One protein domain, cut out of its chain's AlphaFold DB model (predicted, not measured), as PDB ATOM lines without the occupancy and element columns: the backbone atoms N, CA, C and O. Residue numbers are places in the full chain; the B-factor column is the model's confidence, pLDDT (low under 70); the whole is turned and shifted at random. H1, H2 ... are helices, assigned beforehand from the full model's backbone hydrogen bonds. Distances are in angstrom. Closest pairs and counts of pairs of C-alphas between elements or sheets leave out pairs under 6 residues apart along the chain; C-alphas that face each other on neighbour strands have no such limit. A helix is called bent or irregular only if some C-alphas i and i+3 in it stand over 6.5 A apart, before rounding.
ATOM      1  N   VAL A   5      -1.497  46.377   0.133       92.00
ATOM      2  CA  VAL A   5      -0.656  47.083  -0.845       92.00
ATOM      3  C   VAL A   5       0.644  46.333  -1.138       92.00
ATOM      4  O   VAL A   5       1.034  46.210  -2.291       92.00
ATOM      5  N   VAL A   6       1.272  45.729  -0.125       92.12
ATOM      6  CA  VAL A   6       2.495  44.936  -0.311       92.12
ATOM      7  C   VAL A   6       2.178  43.629  -1.040       92.12
ATOM      8  O   VAL A   6       2.922  43.209  -1.921       92.12
ATOM      9  N   ALA A   7       1.061  42.983  -0.710       94.50
ATOM     10  CA  ALA A   7       0.682  41.712  -1.318       94.50
ATOM     11  C   ALA A   7       0.309  41.863  -2.806       94.50
ATOM     12  O   ALA A   7       0.753  41.073  -3.641       94.50
ATOM     13  N   TYR A   8      -0.447  42.908  -3.147       95.88
ATOM     14  CA  TYR A   8      -0.768  43.256  -4.531       95.88
ATOM     15  C   TYR A   8       0.465  43.708  -5.307       95.88
ATOM     16  O   TYR A   8       0.626  43.326  -6.462       95.88
ATOM     17  N   GLU A   9       1.369  44.464  -4.684       94.50
ATOM     18  CA  GLU A   9       2.646  44.807  -5.303       94.50
ATOM     19  C   GLU A   9       3.454  43.550  -5.668       94.50
ATOM     20  O   GLU A   9       3.955  43.448  -6.788       94.50
ATOM     21  N   LEU A  10       3.564  42.574  -4.761       93.75
ATOM     22  CA  LEU A  10       4.259  41.312  -5.037       93.75
ATOM     23  C   LEU A  10       3.605  40.545  -6.189       93.75
ATOM     24  O   LEU A  10       4.309  40.054  -7.072       93.75
ATOM     25  N   PHE A  11       2.272  40.481  -6.207       95.50
ATOM     26  CA  PHE A  11       1.516  39.874  -7.301       95.50
ATOM     27  C   PHE A  11       1.810  40.561  -8.644       95.50
ATOM     28  O   PHE A  11       2.166  39.898  -9.614       95.50
ATOM     29  N   LEU A  12       1.717  41.891  -8.705       95.50
ATOM     30  CA  LEU A  12       1.917  42.654  -9.941       95.50
ATOM     31  C   LEU A  12       3.366  42.561 -10.435       95.50
ATOM     32  O   LEU A  12       3.588  42.293 -11.614       95.50
ATOM     33  N   ASN A  13       4.346  42.683  -9.533       93.44
ATOM     34  CA  ASN A  13       5.764  42.503  -9.854       93.44
ATOM     35  C   ASN A  13       6.076  41.086 -10.353       93.44
ATOM     36  O   ASN A  13       6.909  40.910 -11.244       93.44
ATOM     37  N   PHE A  14       5.414  40.062  -9.801       93.06
ATOM     38  CA  PHE A  14       5.605  38.680 -10.236       93.06
ATOM     39  C   PHE A  14       5.240  38.483 -11.708       93.06
ATOM     40  O   PHE A  14       5.931  37.721 -12.381       93.06
ATOM     41  N   PHE A  15       4.181  39.139 -12.195       92.94
ATOM     42  CA  PHE A  15       3.764  39.055 -13.597       92.94
ATOM     43  C   PHE A  15       4.531  40.026 -14.493       92.94
ATOM     44  O   PHE A  15       4.893  39.655 -15.604       92.94
ATOM     45  N   SER A  16       4.838  41.237 -14.029       89.69
ATOM     46  CA  SER A  16       5.503  42.236 -14.868       89.69
ATOM     47  C   SER A  16       6.962  41.918 -15.195       89.69
ATOM     48  O   SER A  16       7.480  42.390 -16.199       89.69
ATOM     49  N   ASN A  17       7.634  41.120 -14.362       87.44
ATOM     50  CA  ASN A  17       9.040  40.748 -14.551       87.44
ATOM     51  C   ASN A  17       9.223  39.463 -15.379       87.44
ATOM     52  O   ASN A  17      10.300  38.867 -15.354       87.44
ATOM     53  N   ARG A  18       8.174  38.992 -16.067       87.19
ATOM     54  CA  ARG A  18       8.194  37.720 -16.802       87.19
ATOM     55  C   ARG A  18       8.512  37.912 -18.268       87.19
ATOM     56  O   ARG A  18       7.977  38.797 -18.930       87.19
ATOM     57  N   ALA A  19       9.339  37.014 -18.784       81.56
ATOM     58  CA  ALA A  19       9.668  36.979 -20.193       81.56
ATOM     59  C   ALA A  19       8.534  36.327 -21.015       81.56
ATOM     60  O   ALA A  19       7.822  35.446 -20.518       81.56
ATOM     61  N   PRO A  20       8.367  36.692 -22.302       80.25
ATOM     62  CA  PRO A  20       7.312  36.135 -23.156       80.25
ATOM     63  C   PRO A  20       7.324  34.599 -23.265       80.25
ATOM     64  O   PRO A  20       6.272  33.973 -23.390       80.25
ATOM     65  N   ASN A  21       8.497  33.970 -23.175       87.06
ATOM     66  CA  ASN A  21       8.658  32.514 -23.218       87.06
ATOM     67  C   ASN A  21       8.173  31.796 -21.939       87.06
ATOM     68  O   ASN A  21       8.014  30.576 -21.946       87.06
ATOM     69  N   GLU A  22       7.895  32.515 -20.849       88.88
ATOM     70  CA  GLU A  22       7.359  31.942 -19.608       88.88
ATOM     71  C   GLU A  22       5.828  31.797 -19.623       88.88
ATOM     72  O   GLU A  22       5.258  31.205 -18.704       88.88
ATOM     73  N   ARG A  23       5.140  32.277 -20.671       86.12
ATOM     74  CA  ARG A  23       3.666  32.309 -20.729       86.12
ATOM     75  C   ARG A  23       2.999  30.957 -20.490       86.12
ATOM     76  O   ARG A  23       2.041  30.894 -19.727       86.12
ATOM     77  N   ALA A  24       3.515  29.870 -21.066       88.50
ATOM     78  CA  ALA A  24       2.948  28.533 -20.857       88.50
ATOM     79  C   ALA A  24       3.030  28.088 -19.383       88.50
ATOM     80  O   ALA A  24       2.076  27.526 -18.841       88.50
ATOM     81  N   LYS A  25       4.144  28.401 -18.704       90.69
ATOM     82  CA  LYS A  25       4.328  28.113 -17.272       90.69
ATOM     83  C   LYS A  25       3.383  28.953 -16.417       90.69
ATOM     84  O   LYS A  25       2.783  28.432 -15.482       90.69
ATOM     85  N   LEU A  26       3.205  30.226 -16.760       91.50
ATOM     86  CA  LEU A  26       2.302  31.132 -16.046       91.50
ATOM     87  C   LEU A  26       0.838  30.735 -16.228       91.50
ATOM     88  O   LEU A  26       0.066  30.775 -15.277       91.50
ATOM     89  N   GLN A  27       0.460  30.265 -17.415       90.31
ATOM     90  CA  GLN A  27      -0.882  29.745 -17.642       90.31
ATOM     91  C   GLN A  27      -1.145  28.479 -16.815       90.31
ATOM     92  O   GLN A  27      -2.219  28.340 -16.230       90.31
ATOM     93  N   ALA A  28      -0.167  27.573 -16.716       91.50
ATOM     94  CA  ALA A  28      -0.259  26.406 -15.837       91.50
ATOM     95  C   ALA A  28      -0.354  26.810 -14.355       91.50
ATOM     96  O   ALA A  28      -1.204  26.292 -13.632       91.50
ATOM     97  N   TYR A  29       0.448  27.786 -13.925       91.75
ATOM     98  CA  TYR A  29       0.375  28.359 -12.582       91.75
ATOM     99  C   TYR A  29      -1.018  28.923 -12.276       91.75
ATOM    100  O   TYR A  29      -1.606  28.578 -11.251       91.75
ATOM    101  N   CYS A  30      -1.592  29.732 -13.174       91.75
ATOM    102  CA  CYS A  30      -2.925  30.296 -12.975       91.75
ATOM    103  C   CYS A  30      -3.987  29.197 -12.836       91.75
ATOM    104  O   CYS A  30      -4.843  29.276 -11.954       91.75
ATOM    105  N   LYS A  31      -3.892  28.127 -13.638       89.75
ATOM    106  CA  LYS A  31      -4.788  26.965 -13.537       89.75
ATOM    107  C   LYS A  31      -4.712  26.276 -12.172       89.75
ATOM    108  O   LYS A  31      -5.743  25.894 -11.632       89.75
ATOM    109  N   GLN A  32      -3.513  26.142 -11.608       89.56
ATOM    110  CA  GLN A  32      -3.287  25.461 -10.328       89.56
ATOM    111  C   GLN A  32      -3.637  26.308  -9.098       89.56
ATOM    112  O   GLN A  32      -3.765  25.769  -8.002       89.56
ATOM    113  N   THR A  33      -3.755  27.628  -9.246       87.56
ATOM    114  CA  THR A  33      -3.813  28.559  -8.107       87.56
ATOM    115  C   THR A  33      -5.115  29.350  -8.007       87.56
ATOM    116  O   THR A  33      -5.150  30.401  -7.369       87.56
ATOM    117  N   GLY A  34      -6.186  28.851  -8.631       83.50
ATOM    118  CA  GLY A  34      -7.514  29.475  -8.578       83.50
ATOM    119  C   GLY A  34      -7.688  30.676  -9.512       83.50
ATOM    120  O   GLY A  34      -8.745  31.296  -9.524       83.50
ATOM    121  N   LEU A  35      -6.689  30.978 -10.347       91.19
ATOM    122  CA  LEU A  35      -6.733  32.048 -11.350       91.19
ATOM    123  C   LEU A  35      -7.127  31.533 -12.743       91.19
ATOM    124  O   LEU A  35      -7.045  32.275 -13.714       91.19
ATOM    125  N   ALA A  36      -7.556  30.273 -12.867       84.12
ATOM    126  CA  ALA A  36      -7.852  29.622 -14.147       84.12
ATOM    127  C   ALA A  36      -8.879  30.385 -15.004       84.12
ATOM    128  O   ALA A  36      -8.809  30.352 -16.230       84.12
ATOM    129  N   GLY A  37      -9.838  31.053 -14.352       83.69
ATOM    130  CA  GLY A  37     -10.874  31.853 -15.006       83.69
ATOM    131  C   GLY A  37     -10.463  33.295 -15.316       83.69
ATOM    132  O   GLY A  37     -11.251  34.023 -15.923       83.69
ATOM    133  N   VAL A  38      -9.271  33.723 -14.890       87.75
ATOM    134  CA  VAL A  38      -8.714  35.045 -15.181       87.75
ATOM    135  C   VAL A  38      -7.854  34.933 -16.432       87.75
ATOM    136  O   VAL A  38      -6.920  34.134 -16.492       87.75
ATOM    137  N   ASP A  39      -8.181  35.733 -17.440       89.75
ATOM    138  CA  ASP A  39      -7.392  35.787 -18.662       89.75
ATOM    139  C   ASP A  39      -5.971  36.305 -18.372       89.75
ATOM    140  O   ASP A  39      -5.784  37.336 -17.720       89.75
ATOM    141  N   LEU A  40      -4.964  35.564 -18.844       90.81
ATOM    142  CA  LEU A  40      -3.560  35.846 -18.554       90.81
ATOM    143  C   LEU A  40      -3.112  37.162 -19.203       90.81
ATOM    144  O   LEU A  40      -2.333  37.893 -18.595       90.81
ATOM    145  N   ASP A  41      -3.627  37.495 -20.390       91.44
ATOM    146  CA  ASP A  41      -3.332  38.776 -21.042       91.44
ATOM    147  C   ASP A  41      -3.865  39.957 -20.239       91.44
ATOM    148  O   ASP A  41      -3.168  40.956 -20.068       91.44
ATOM    149  N   SER A  42      -5.046  39.809 -19.649       92.69
ATOM    150  CA  SER A  42      -5.624  40.816 -18.761       92.69
ATOM    151  C   SER A  42      -4.800  41.004 -17.472       92.69
ATOM    152  O   SER A  42      -4.647  42.133 -17.000       92.69
ATOM    153  N   ILE A  43      -4.204  39.932 -16.924       93.12
ATOM    154  CA  ILE A  43      -3.256  40.025 -15.792       93.12
ATOM    155  C   ILE A  43      -1.986  40.777 -16.212       93.12
ATOM    156  O   ILE A  43      -1.526  41.669 -15.497       93.12
ATOM    157  N   PHE A  44      -1.426  40.456 -17.379       93.31
ATOM    158  CA  PHE A  44      -0.265  41.175 -17.902       93.31
ATOM    159  C   PHE A  44      -0.573  42.646 -18.182       93.31
ATOM    160  O   PHE A  44       0.259  43.500 -17.893       93.31
ATOM    161  N   ALA A  45      -1.764  42.966 -18.686       93.25
ATOM    162  CA  ALA A  45      -2.173  44.339 -18.951       93.25
ATOM    163  C   ALA A  45      -2.181  45.189 -17.671       93.25
ATOM    164  O   ALA A  45      -1.608  46.279 -17.661       93.25
ATOM    165  N   VAL A  46      -2.748  44.678 -16.569       95.25
ATOM    166  CA  VAL A  46      -2.733  45.408 -15.291       95.25
ATOM    167  C   VAL A  46      -1.336  45.469 -14.663       95.25
ATOM    168  O   VAL A  46      -0.963  46.501 -14.105       95.25
ATOM    169  N   ALA A  47      -0.525  44.415 -14.798       94.94
ATOM    170  CA  ALA A  47       0.859  44.406 -14.322       94.94
ATOM    171  C   ALA A  47       1.742  45.409 -15.092       94.94
ATOM    172  O   ALA A  47       2.544  46.124 -14.491       94.94
ATOM    173  N   ASN A  48       1.553  45.518 -16.409       93.88
ATOM    174  CA  ASN A  48       2.234  46.501 -17.249       93.88
ATOM    175  C   ASN A  48       1.786  47.925 -16.921       93.88
ATOM    176  O   ASN A  48       2.627  48.816 -16.809       93.88
ATOM    177  N   TYR A  49       0.482  48.136 -16.713       94.81
ATOM    178  CA  TYR A  49      -0.037  49.419 -16.248       94.81
ATOM    179  C   TYR A  49       0.627  49.828 -14.927       94.81
ATOM    180  O   TYR A  49       1.167  50.927 -14.833       94.81
ATOM    181  N   TYR A  50       0.677  48.926 -13.942       96.12
ATOM    182  CA  TYR A  50       1.383  49.162 -12.682       96.12
ATOM    183  C   TYR A  50       2.853  49.551 -12.894       96.12
ATOM    184  O   TYR A  50       3.294  50.555 -12.335       96.12
ATOM    185  N   GLN A  51       3.596  48.808 -13.726       95.06
ATOM    186  CA  GLN A  51       5.006  49.113 -13.992       95.06
ATOM    187  C   GLN A  51       5.211  50.507 -14.579       95.06
ATOM    188  O   GLN A  51       6.096  51.233 -14.134       95.06
ATOM    189  N   GLN A  52       4.373  50.905 -15.538       95.00
ATOM    190  CA  GLN A  52       4.450  52.234 -16.143       95.00
ATOM    191  C   GLN A  52       4.248  53.346 -15.109       95.00
ATOM    192  O   GLN A  52       4.943  54.358 -15.161       95.00
ATOM    193  N   GLN A  53       3.338  53.149 -14.153       95.25
ATOM    194  CA  GLN A  53       3.075  54.145 -13.113       95.25
ATOM    195  C   GLN A  53       4.149  54.158 -12.014       95.25
ATOM    196  O   GLN A  53       4.510  55.219 -11.510       95.25
ATOM    197  N   VAL A  54       4.680  52.993 -11.628       94.88
ATOM    198  CA  VAL A  54       5.635  52.890 -10.511       94.88
ATOM    199  C   VAL A  54       7.080  53.176 -10.927       94.88
ATOM    200  O   VAL A  54       7.888  53.563 -10.082       94.88
ATOM    201  N   ALA A  55       7.425  53.027 -12.210       94.00
ATOM    202  CA  ALA A  55       8.759  53.301 -12.746       94.00
ATOM    203  C   ALA A  55       9.341  54.670 -12.326       94.00
ATOM    204  O   ALA A  55      10.446  54.679 -11.774       94.00
ATOM    205  N   PRO A  56       8.642  55.816 -12.484       95.12
ATOM    206  CA  PRO A  56       9.169  57.112 -12.045       95.12
ATOM    207  C   PRO A  56       9.371  57.201 -10.523       95.12
ATOM    208  O   PRO A  56      10.324  57.831 -10.056       95.12
ATOM    209  N   ILE A  57       8.521  56.541  -9.732       94.75
ATOM    210  CA  ILE A  57       8.647  56.497  -8.268       94.75
ATOM    211  C   ILE A  57       9.895  55.698  -7.870       94.75
ATOM    212  O   ILE A  57      10.709  56.154  -7.064       94.75
ATOM    213  N   ASN A  58      10.085  54.526  -8.481       93.50
ATOM    214  CA  ASN A  58      11.253  53.680  -8.252       93.50
ATOM    215  C   ASN A  58      12.552  54.374  -8.692       93.50
ATOM    216  O   ASN A  58      13.543  54.288  -7.969       93.50
ATOM    217  N   ALA A  59      12.540  55.106  -9.812       94.31
ATOM    218  CA  ALA A  59      13.690  55.878 -10.280       94.31
ATOM    219  C   ALA A  59      14.102  56.962  -9.270       94.31
ATOM    220  O   ALA A  59      15.281  57.080  -8.942       94.31
ATOM    221  N   ARG A  60      13.140  57.697  -8.687       94.06
ATOM    222  CA  ARG A  60      13.424  58.658  -7.603       94.06
ATOM    223  C   ARG A  60      13.979  57.970  -6.356       94.06
ATOM    224  O   ARG A  60      14.954  58.446  -5.778       94.06
ATOM    225  N   ALA A  61      13.409  56.829  -5.965       92.44
ATOM    226  CA  ALA A  61      13.915  56.045  -4.837       92.44
ATOM    227  C   ALA A  61      15.362  55.582  -5.070       92.44
ATOM    228  O   ALA A  61      16.179  55.578  -4.151       92.44
ATOM    229  N   GLN A  62      15.678  55.165  -6.296       91.75
ATOM    230  CA  GLN A  62      17.014  54.744  -6.691       91.75
ATOM    231  C   GLN A  62      17.996  55.918  -6.697       91.75
ATOM    232  O   GLN A  62      19.063  55.782  -6.111       91.75
ATOM    233  N   ALA A  63      17.611  57.076  -7.237       90.62
ATOM    234  CA  ALA A  63      18.442  58.279  -7.229       90.62
ATOM    235  C   ALA A  63      18.821  58.715  -5.803       90.62
ATOM    236  O   ALA A  63      19.972  59.066  -5.559       90.62
ATOM    237  N   ILE A  64      17.890  58.621  -4.844       88.88
ATOM    238  CA  ILE A  64      18.191  58.854  -3.421       88.88
ATOM    239  C   ILE A  64      19.192  57.817  -2.909       88.88
ATOM    240  O   ILE A  64      20.169  58.164  -2.260       88.88
ATOM    241  N   ARG A  65      19.006  56.526  -3.191       87.44
ATOM    242  CA  ARG A  65      19.971  55.506  -2.738       87.44
ATOM    243  C   ARG A  65      21.361  55.713  -3.340       87.44
ATOM    244  O   ARG A  65      22.350  55.495  -2.652       87.44
ATOM    245  N   GLU A  66      21.438  56.122  -4.600       88.06
ATOM    246  CA  GLU A  66      22.693  56.355  -5.315       88.06
ATOM    247  C   GLU A  66      23.413  57.610  -4.829       88.06
ATOM    248  O   GLU A  66      24.614  57.541  -4.568       88.06
ATOM    249  N   SER A  67      22.697  58.719  -4.616       84.50
ATOM    250  CA  SER A  67      23.281  59.952  -4.070       84.50
ATOM    251  C   SER A  67      23.846  59.756  -2.662       84.50
ATOM    252  O   SER A  67      24.814  60.414  -2.288       84.50
ATOM    253  N   ASN A  68      23.286  58.806  -1.909       79.75
ATOM    254  CA  ASN A  68      23.728  58.463  -0.562       79.75
ATOM    255  C   ASN A  68      24.732  57.280  -0.520       79.75
ATOM    256  O   ASN A  68      25.284  56.977   0.534       79.75
ATOM    257  N   ARG A  69      25.028  56.607  -1.649       75.56
ATOM    258  CA  ARG A  69      25.933  55.431  -1.702       75.56
ATOM    259  C   ARG A  69      27.411  55.791  -1.478       75.56
ATOM    260  O   ARG A  69      28.183  54.935  -1.060       75.56
ATOM    261  N   GLY A  70      27.811  57.028  -1.779       66.25
ATOM    262  CA  GLY A  70      29.209  57.482  -1.724       66.25
ATOM    263  C   GLY A  70      29.645  58.143  -0.410       66.25
ATOM    264  O   GLY A  70      30.824  58.451  -0.259       66.25
ATOM    265  N   SER A  71      28.732  58.382   0.536       60.59
ATOM    266  CA  SER A  71      29.054  59.071   1.789       60.59
ATOM    267  C   SER A  71      29.375  58.066   2.895       60.59
ATOM    268  O   SER A  71      28.484  57.407   3.422       60.59
ATOM    269  N   MET A  72      30.647  57.963   3.294       55.38
ATOM    270  CA  MET A  72      31.089  57.090   4.398       55.38
ATOM    271  C   MET A  72      30.551  57.511   5.786       55.38
ATOM    272  O   MET A  72      30.854  56.854   6.777       55.38
ATOM    273  N   MET A  73      29.763  58.591   5.882       54.38
ATOM    274  CA  MET A  73      29.273  59.169   7.144       54.38
ATOM    275  C   MET A  73      27.767  59.480   7.155       54.38
ATOM    276  O   MET A  73      27.312  60.284   7.966       54.38
ATOM    277  N   GLN A  74      26.965  58.891   6.265       66.19
ATOM    278  CA  GLN A  74      25.527  59.162   6.274       66.19
ATOM    279  C   GLN A  74      24.755  58.255   7.223       66.19
ATOM    280  O   GLN A  74      24.766  57.033   7.097       66.19
ATOM    281  N   ASP A  75      24.039  58.899   8.144       73.44
ATOM    282  CA  ASP A  75      23.107  58.255   9.059       73.44
ATOM    283  C   ASP A  75      21.995  57.541   8.258       73.44
ATOM    284  O   ASP A  75      21.235  58.200   7.529       73.44
ATOM    285  N   PRO A  76      21.851  56.208   8.389       78.94
ATOM    286  CA  PRO A  76      20.766  55.444   7.777       78.94
ATOM    287  C   PRO A  76      19.370  56.015   8.063       78.94
ATOM    288  O   PRO A  76      18.461  55.847   7.248       78.94
ATOM    289  N   MET A  77      19.182  56.719   9.185       81.69
ATOM    290  CA  MET A  77      17.924  57.387   9.523       81.69
ATOM    291  C   MET A  77      17.597  58.547   8.584       81.69
ATOM    292  O   MET A  77      16.426  58.739   8.257       81.69
ATOM    293  N   ILE A  78      18.598  59.274   8.080       83.69
ATOM    294  CA  ILE A  78      18.392  60.366   7.116       83.69
ATOM    295  C   ILE A  78      17.924  59.797   5.778       83.69
ATOM    296  O   ILE A  78      16.929  60.257   5.219       83.69
ATOM    297  N   VAL A  79      18.587  58.747   5.284       85.00
ATOM    298  CA  VAL A  79      18.186  58.078   4.035       85.00
ATOM    299  C   VAL A  79      16.790  57.468   4.183       85.00
ATOM    300  O   VAL A  79      15.949  57.604   3.294       85.00
ATOM    301  N   LYS A  80      16.494  56.855   5.335       85.94
ATOM    302  CA  LYS A  80      15.162  56.322   5.646       85.94
ATOM    303  C   LYS A  80      14.093  57.416   5.667       85.94
ATOM    304  O   LYS A  80      13.025  57.213   5.095       85.94
ATOM    305  N   ALA A  81      14.378  58.573   6.263       87.56
ATOM    306  CA  ALA A  81      13.470  59.717   6.278       87.56
ATOM    307  C   ALA A  81      13.214  60.273   4.866       87.56
ATOM    308  O   ALA A  81      12.078  60.604   4.539       87.56
ATOM    309  N   GLN A  82      14.233  60.302   4.002       88.38
ATOM    310  CA  GLN A  82      14.094  60.706   2.597       88.38
ATOM    311  C   GLN A  82      13.281  59.700   1.765       88.38
ATOM    312  O   GLN A  82      12.530  60.091   0.872       88.38
ATOM    313  N   LEU A  83      13.400  58.402   2.057       91.25
ATOM    314  CA  LEU A  83      12.658  57.345   1.363       91.25
ATOM    315  C   LEU A  83      11.214  57.180   1.866       91.25
ATOM    316  O   LEU A  83      10.372  56.688   1.115       91.25
ATOM    317  N   ALA A  84      10.906  57.590   3.098       91.38
ATOM    318  CA  ALA A  84       9.570  57.489   3.687       91.38
ATOM    319  C   ALA A  84       8.446  58.124   2.835       91.38
ATOM    320  O   ALA A  84       7.463  57.425   2.568       91.38
ATOM    321  N   PRO A  85       8.552  59.380   2.346       92.25
ATOM    322  CA  PRO A  85       7.511  59.965   1.499       92.25
ATOM    323  C   PRO A  85       7.348  59.223   0.165       92.25
ATOM    324  O   PRO A  85       6.225  59.047  -0.301       92.25
ATOM    325  N   ILE A  86       8.438  58.708  -0.416       93.31
ATOM    326  CA  ILE A  86       8.386  57.908  -1.650       93.31
ATOM    327  C   ILE A  86       7.664  56.578  -1.411       93.31
ATOM    328  O   ILE A  86       6.883  56.127  -2.248       93.31
ATOM    329  N   ALA A  87       7.900  55.943  -0.261       91.06
ATOM    330  CA  ALA A  87       7.204  54.718   0.113       91.06
ATOM    331  C   ALA A  87       5.693  54.954   0.292       91.06
ATOM    332  O   ALA A  87       4.894  54.130  -0.154       91.06
ATOM    333  N   ALA A  88       5.298  56.085   0.888       92.38
ATOM    334  CA  ALA A  88       3.893  56.463   1.032       92.38
ATOM    335  C   ALA A  88       3.221  56.726  -0.327       92.38
ATOM    336  O   ALA A  88       2.138  56.205  -0.588       92.38
ATOM    337  N   GLU A  89       3.889  57.462  -1.219       94.31
ATOM    338  CA  GLU A  89       3.411  57.715  -2.583       94.31
ATOM    339  C   GLU A  89       3.222  56.408  -3.366       94.31
ATOM    340  O   GLU A  89       2.195  56.193  -4.009       94.31
ATOM    341  N   LYS A  90       4.181  55.484  -3.252       93.44
ATOM    342  CA  LYS A  90       4.084  54.166  -3.877       93.44
ATOM    343  C   LYS A  90       2.902  53.357  -3.342       93.44
ATOM    344  O   LYS A  90       2.199  52.723  -4.125       93.44
ATOM    345  N   ALA A  91       2.669  53.375  -2.031       92.69
ATOM    346  CA  ALA A  91       1.535  52.680  -1.428       92.69
ATOM    347  C   ALA A  91       0.188  53.248  -1.915       92.69
ATOM    348  O   ALA A  91      -0.721  52.472  -2.214       92.69
ATOM    349  N   ALA A  92       0.084  54.575  -2.054       95.25
ATOM    350  CA  ALA A  92      -1.090  55.235  -2.622       95.25
ATOM    351  C   ALA A  92      -1.316  54.826  -4.087       95.25
ATOM    352  O   ALA A  92      -2.417  54.404  -4.443       95.25
ATOM    353  N   LEU A  93      -0.259  54.820  -4.909       95.50
ATOM    354  CA  LEU A  93      -0.339  54.343  -6.291       95.50
ATOM    355  C   LEU A  93      -0.833  52.891  -6.363       95.50
ATOM    356  O   LEU A  93      -1.675  52.553  -7.194       95.50
ATOM    357  N   VAL A  94      -0.322  52.008  -5.500       95.75
ATOM    358  CA  VAL A  94      -0.773  50.612  -5.480       95.75
ATOM    359  C   VAL A  94      -2.263  50.527  -5.136       95.75
ATOM    360  O   VAL A  94      -2.977  49.756  -5.773       95.75
ATOM    361  N   GLN A  95      -2.765  51.332  -4.196       95.81
ATOM    362  CA  GLN A  95      -4.203  51.408  -3.903       95.81
ATOM    363  C   GLN A  95      -5.035  51.826  -5.122       95.81
ATOM    364  O   GLN A  95      -6.064  51.206  -5.401       95.81
ATOM    365  N   GLU A  96      -4.581  52.820  -5.882       95.12
ATOM    366  CA  GLU A  96      -5.253  53.237  -7.117       95.12
ATOM    367  C   GLU A  96      -5.266  52.123  -8.169       95.12
ATOM    368  O   GLU A  96      -6.284  51.882  -8.825       95.12
ATOM    369  N   VAL A  97      -4.152  51.402  -8.314       95.50
ATOM    370  CA  VAL A  97      -4.058  50.260  -9.228       95.50
ATOM    371  C   VAL A  97      -5.001  49.143  -8.793       95.50
ATOM    372  O   VAL A  97      -5.717  48.614  -9.642       95.50
ATOM    373  N   ILE A  98      -5.072  48.826  -7.493       95.88
ATOM    374  CA  ILE A  98      -6.018  47.839  -6.944       95.88
ATOM    375  C   ILE A  98      -7.452  48.200  -7.340       95.88
ATOM    376  O   ILE A  98      -8.182  47.346  -7.844       95.88
ATOM    377  N   ALA A  99      -7.839  49.469  -7.183       95.56
ATOM    378  CA  ALA A  99      -9.167  49.950  -7.560       95.56
ATOM    379  C   ALA A  99      -9.443  49.837  -9.072       95.56
ATOM    380  O   ALA A  99     -10.597  49.696  -9.479       95.56
ATOM    381  N   LYS A 100      -8.402  49.858  -9.913       95.25
ATOM    382  CA  LYS A 100      -8.510  49.710 -11.372       95.25
ATOM    383  C   LYS A 100      -8.474  48.264 -11.859       95.25
ATOM    384  O   LYS A 100      -8.876  48.041 -12.997       95.25
ATOM    385  N   ILE A 101      -8.054  47.283 -11.051       95.06
ATOM    386  CA  ILE A 101      -8.001  45.861 -11.455       95.06
ATOM    387  C   ILE A 101      -9.307  45.393 -12.129       95.06
ATOM    388  O   ILE A 101      -9.218  44.809 -13.214       95.06
ATOM    389  N   PRO A 102     -10.515  45.674 -11.591       96.75
ATOM    390  CA  PRO A 102     -11.766  45.263 -12.228       96.75
ATOM    391  C   PRO A 102     -11.962  45.798 -13.651       96.75
ATOM    392  O   PRO A 102     -12.643  45.149 -14.437       96.75
ATOM    393  N   ASN A 103     -11.343  46.925 -14.011       96.38
ATOM    394  CA  ASN A 103     -11.431  47.494 -15.360       96.38
ATOM    395  C   ASN A 103     -10.615  46.693 -16.383       96.38
ATOM    396  O   ASN A 103     -10.912  46.748 -17.570       96.38
ATOM    397  N   PHE A 104      -9.596  45.957 -15.931       94.12
ATOM    398  CA  PHE A 104      -8.778  45.096 -16.787       94.12
ATOM    399  C   PHE A 104      -9.353  43.688 -16.880       94.12
ATOM    400  O   PHE A 104      -9.432  43.121 -17.962       94.12
ATOM    401  N   VAL A 105      -9.736  43.109 -15.739       93.06
ATOM    402  CA  VAL A 105     -10.084  41.682 -15.671       93.06
ATOM    403  C   VAL A 105     -11.584  41.425 -15.520       93.06
ATOM    404  O   VAL A 105     -12.019  40.304 -15.758       93.06
ATOM    405  N   GLY A 106     -12.392  42.422 -15.152       93.56
ATOM    406  CA  GLY A 106     -13.797  42.269 -14.754       93.56
ATOM    407  C   GLY A 106     -13.967  41.987 -13.254       93.56
ATOM    408  O   GLY A 106     -13.099  41.403 -12.608       93.56
ATOM    409  N   THR A 107     -15.107  42.373 -12.674       91.06
ATOM    410  CA  THR A 107     -15.359  42.316 -11.216       91.06
ATOM    411  C   THR A 107     -15.235  40.910 -10.620       91.06
ATOM    412  O   THR A 107     -14.523  40.727  -9.637       91.06
ATOM    413  N   GLY A 108     -15.852  39.894 -11.235       89.81
ATOM    414  CA  GLY A 108     -15.787  38.512 -10.735       89.81
ATOM    415  C   GLY A 108     -14.364  37.934 -10.729       89.81
ATOM    416  O   GLY A 108     -13.964  37.243  -9.794       89.81
ATOM    417  N   ARG A 109     -13.561  38.275 -11.739       92.56
ATOM    418  CA  ARG A 109     -12.154  37.855 -11.843       92.56
ATOM    419  C   ARG A 109     -11.245  38.650 -10.907       92.56
ATOM    420  O   ARG A 109     -10.291  38.088 -10.378       92.56
ATOM    421  N   ALA A 110     -11.559  39.917 -10.639       94.81
ATOM    422  CA  ALA A 110     -10.859  40.707  -9.630       94.81
ATOM    423  C   ALA A 110     -11.013  40.090  -8.228       94.81
ATOM    424  O   ALA A 110     -10.038  40.026  -7.479       94.81
ATOM    425  N   SER A 111     -12.194  39.545  -7.905       93.75
ATOM    426  CA  SER A 111     -12.402  38.776  -6.670       93.75
ATOM    427  C   SER A 111     -11.536  37.514  -6.613       93.75
ATOM    428  O   SER A 111     -10.974  37.221  -5.563       93.75
ATOM    429  N   ALA A 112     -11.351  36.804  -7.733       93.88
ATOM    430  CA  ALA A 112     -10.458  35.641  -7.788       93.88
ATOM    431  C   ALA A 112      -8.982  36.020  -7.549       93.88
ATOM    432  O   ALA A 112      -8.272  35.307  -6.843       93.88
ATOM    433  N   ILE A 113      -8.527  37.168  -8.071       95.12
ATOM    434  CA  ILE A 113      -7.186  37.704  -7.774       95.12
ATOM    435  C   ILE A 113      -7.050  38.025  -6.284       95.12
ATOM    436  O   ILE A 113      -6.047  37.664  -5.671       95.12
ATOM    437  N   ARG A 114      -8.058  38.674  -5.687       94.81
ATOM    438  CA  ARG A 114      -8.064  38.962  -4.248       94.81
ATOM    439  C   ARG A 114      -7.969  37.679  -3.423       94.81
ATOM    440  O   ARG A 114      -7.096  37.580  -2.571       94.81
ATOM    441  N   GLN A 115      -8.791  36.680  -3.738       94.31
ATOM    442  CA  GLN A 115      -8.770  35.386  -3.058       94.31
ATOM    443  C   GLN A 115      -7.396  34.711  -3.174       94.31
ATOM    444  O   GLN A 115      -6.839  34.252  -2.182       94.31
ATOM    445  N   HIS A 116      -6.795  34.724  -4.368       94.62
ATOM    446  CA  HIS A 116      -5.445  34.205  -4.574       94.62
ATOM    447  C   HIS A 116      -4.408  34.902  -3.680       94.62
ATOM    448  O   HIS A 116      -3.561  34.244  -3.077       94.62
ATOM    449  N   ILE A 117      -4.464  36.231  -3.578       94.56
ATOM    450  CA  ILE A 117      -3.564  37.007  -2.720       94.56
ATOM    451  C   ILE A 117      -3.740  36.610  -1.249       94.56
ATOM    452  O   ILE A 117      -2.746  36.397  -0.546       94.56
ATOM    453  N   ASP A 118      -4.988  36.484  -0.806       93.44
ATOM    454  CA  ASP A 118      -5.362  36.184   0.577       93.44
ATOM    455  C   ASP A 118      -4.922  34.775   0.987       93.44
ATOM    456  O   ASP A 118      -4.380  34.601   2.078       93.44
ATOM    457  N   ASP A 119      -5.045  33.808   0.078       92.75
ATOM    458  CA  ASP A 119      -4.740  32.403   0.348       92.75
ATOM    459  C   ASP A 119      -3.266  32.046   0.127       92.75
ATOM    460  O   ASP A 119      -2.743  31.127   0.757       92.75
ATOM    461  N   ARG A 120      -2.578  32.726  -0.802       90.94
ATOM    462  CA  ARG A 120      -1.265  32.272  -1.306       90.94
ATOM    463  C   ARG A 120      -0.135  33.261  -1.094       90.94
ATOM    464  O   ARG A 120       1.009  32.831  -0.980       90.94
ATOM    465  N   ILE A 121      -0.412  34.560  -1.036       92.12
ATOM    466  CA  ILE A 121       0.652  35.566  -0.932       92.12
ATOM    467  C   ILE A 121       0.793  36.035   0.509       92.12
ATOM    468  O   ILE A 121       1.871  35.914   1.095       92.12
ATOM    469  N   ARG A 122      -0.291  36.527   1.122       91.25
ATOM    470  CA  ARG A 122      -0.219  37.094   2.479       91.25
ATOM    471  C   ARG A 122       0.234  36.098   3.550       91.25
ATOM    472  O   ARG A 122       1.032  36.513   4.393       91.25
TER     473      ARG A 122
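AT A GLANCE: This is residues 5 to 122 of the 141 residues of an uncharacterized protein of Acidobacteria bacterium (UniProt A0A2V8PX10). H3 and H4 make a long helical hairpin whose loop, residues 70 to 75, sticks out. Partway along this hairpin H1 packs across both H3a and H4, H5 folds back from the far end of H4 to pack on H1, and H2 is near Leu 40 of H3a, at the end away from the loop. The printed part has 118 residues, five named helices, no named strand: all helix, loose, radius of gyration of the C-alphas 16.9 A, spans 53 by 29 by 24 A.

HOW THE PARTS SIT: H1, residues 5 to 16, touches H3a, residues 40 to 53, with residues 12 to 16 alone; closest are C-alphas 12 and 47, 4.8 A. H3b, residues 56 to 67, forms a hairpin with H4, residues 76 to 105, at a shallow tilt of 16 degrees. Irregular H4 and H2, residues 20 to 32, have 21 of 26 and 7 of 9 O i to N i+4 pairs within hydrogen-bond range.

IN THESE COORDINATES: H1 begins at C-alpha 5 (-0.656, 47.083, -0.845); H5, residues 107 to 121, ends at C-alpha 121 (0.652, 35.566, -0.932). H3, one helix by hydrogen bonds, is bent: C-alphas 53 and 56 are 6.9 A apart.

THE WHOLE: The printed part has no cut; pLDDT is under 70 at residues 70 to 74.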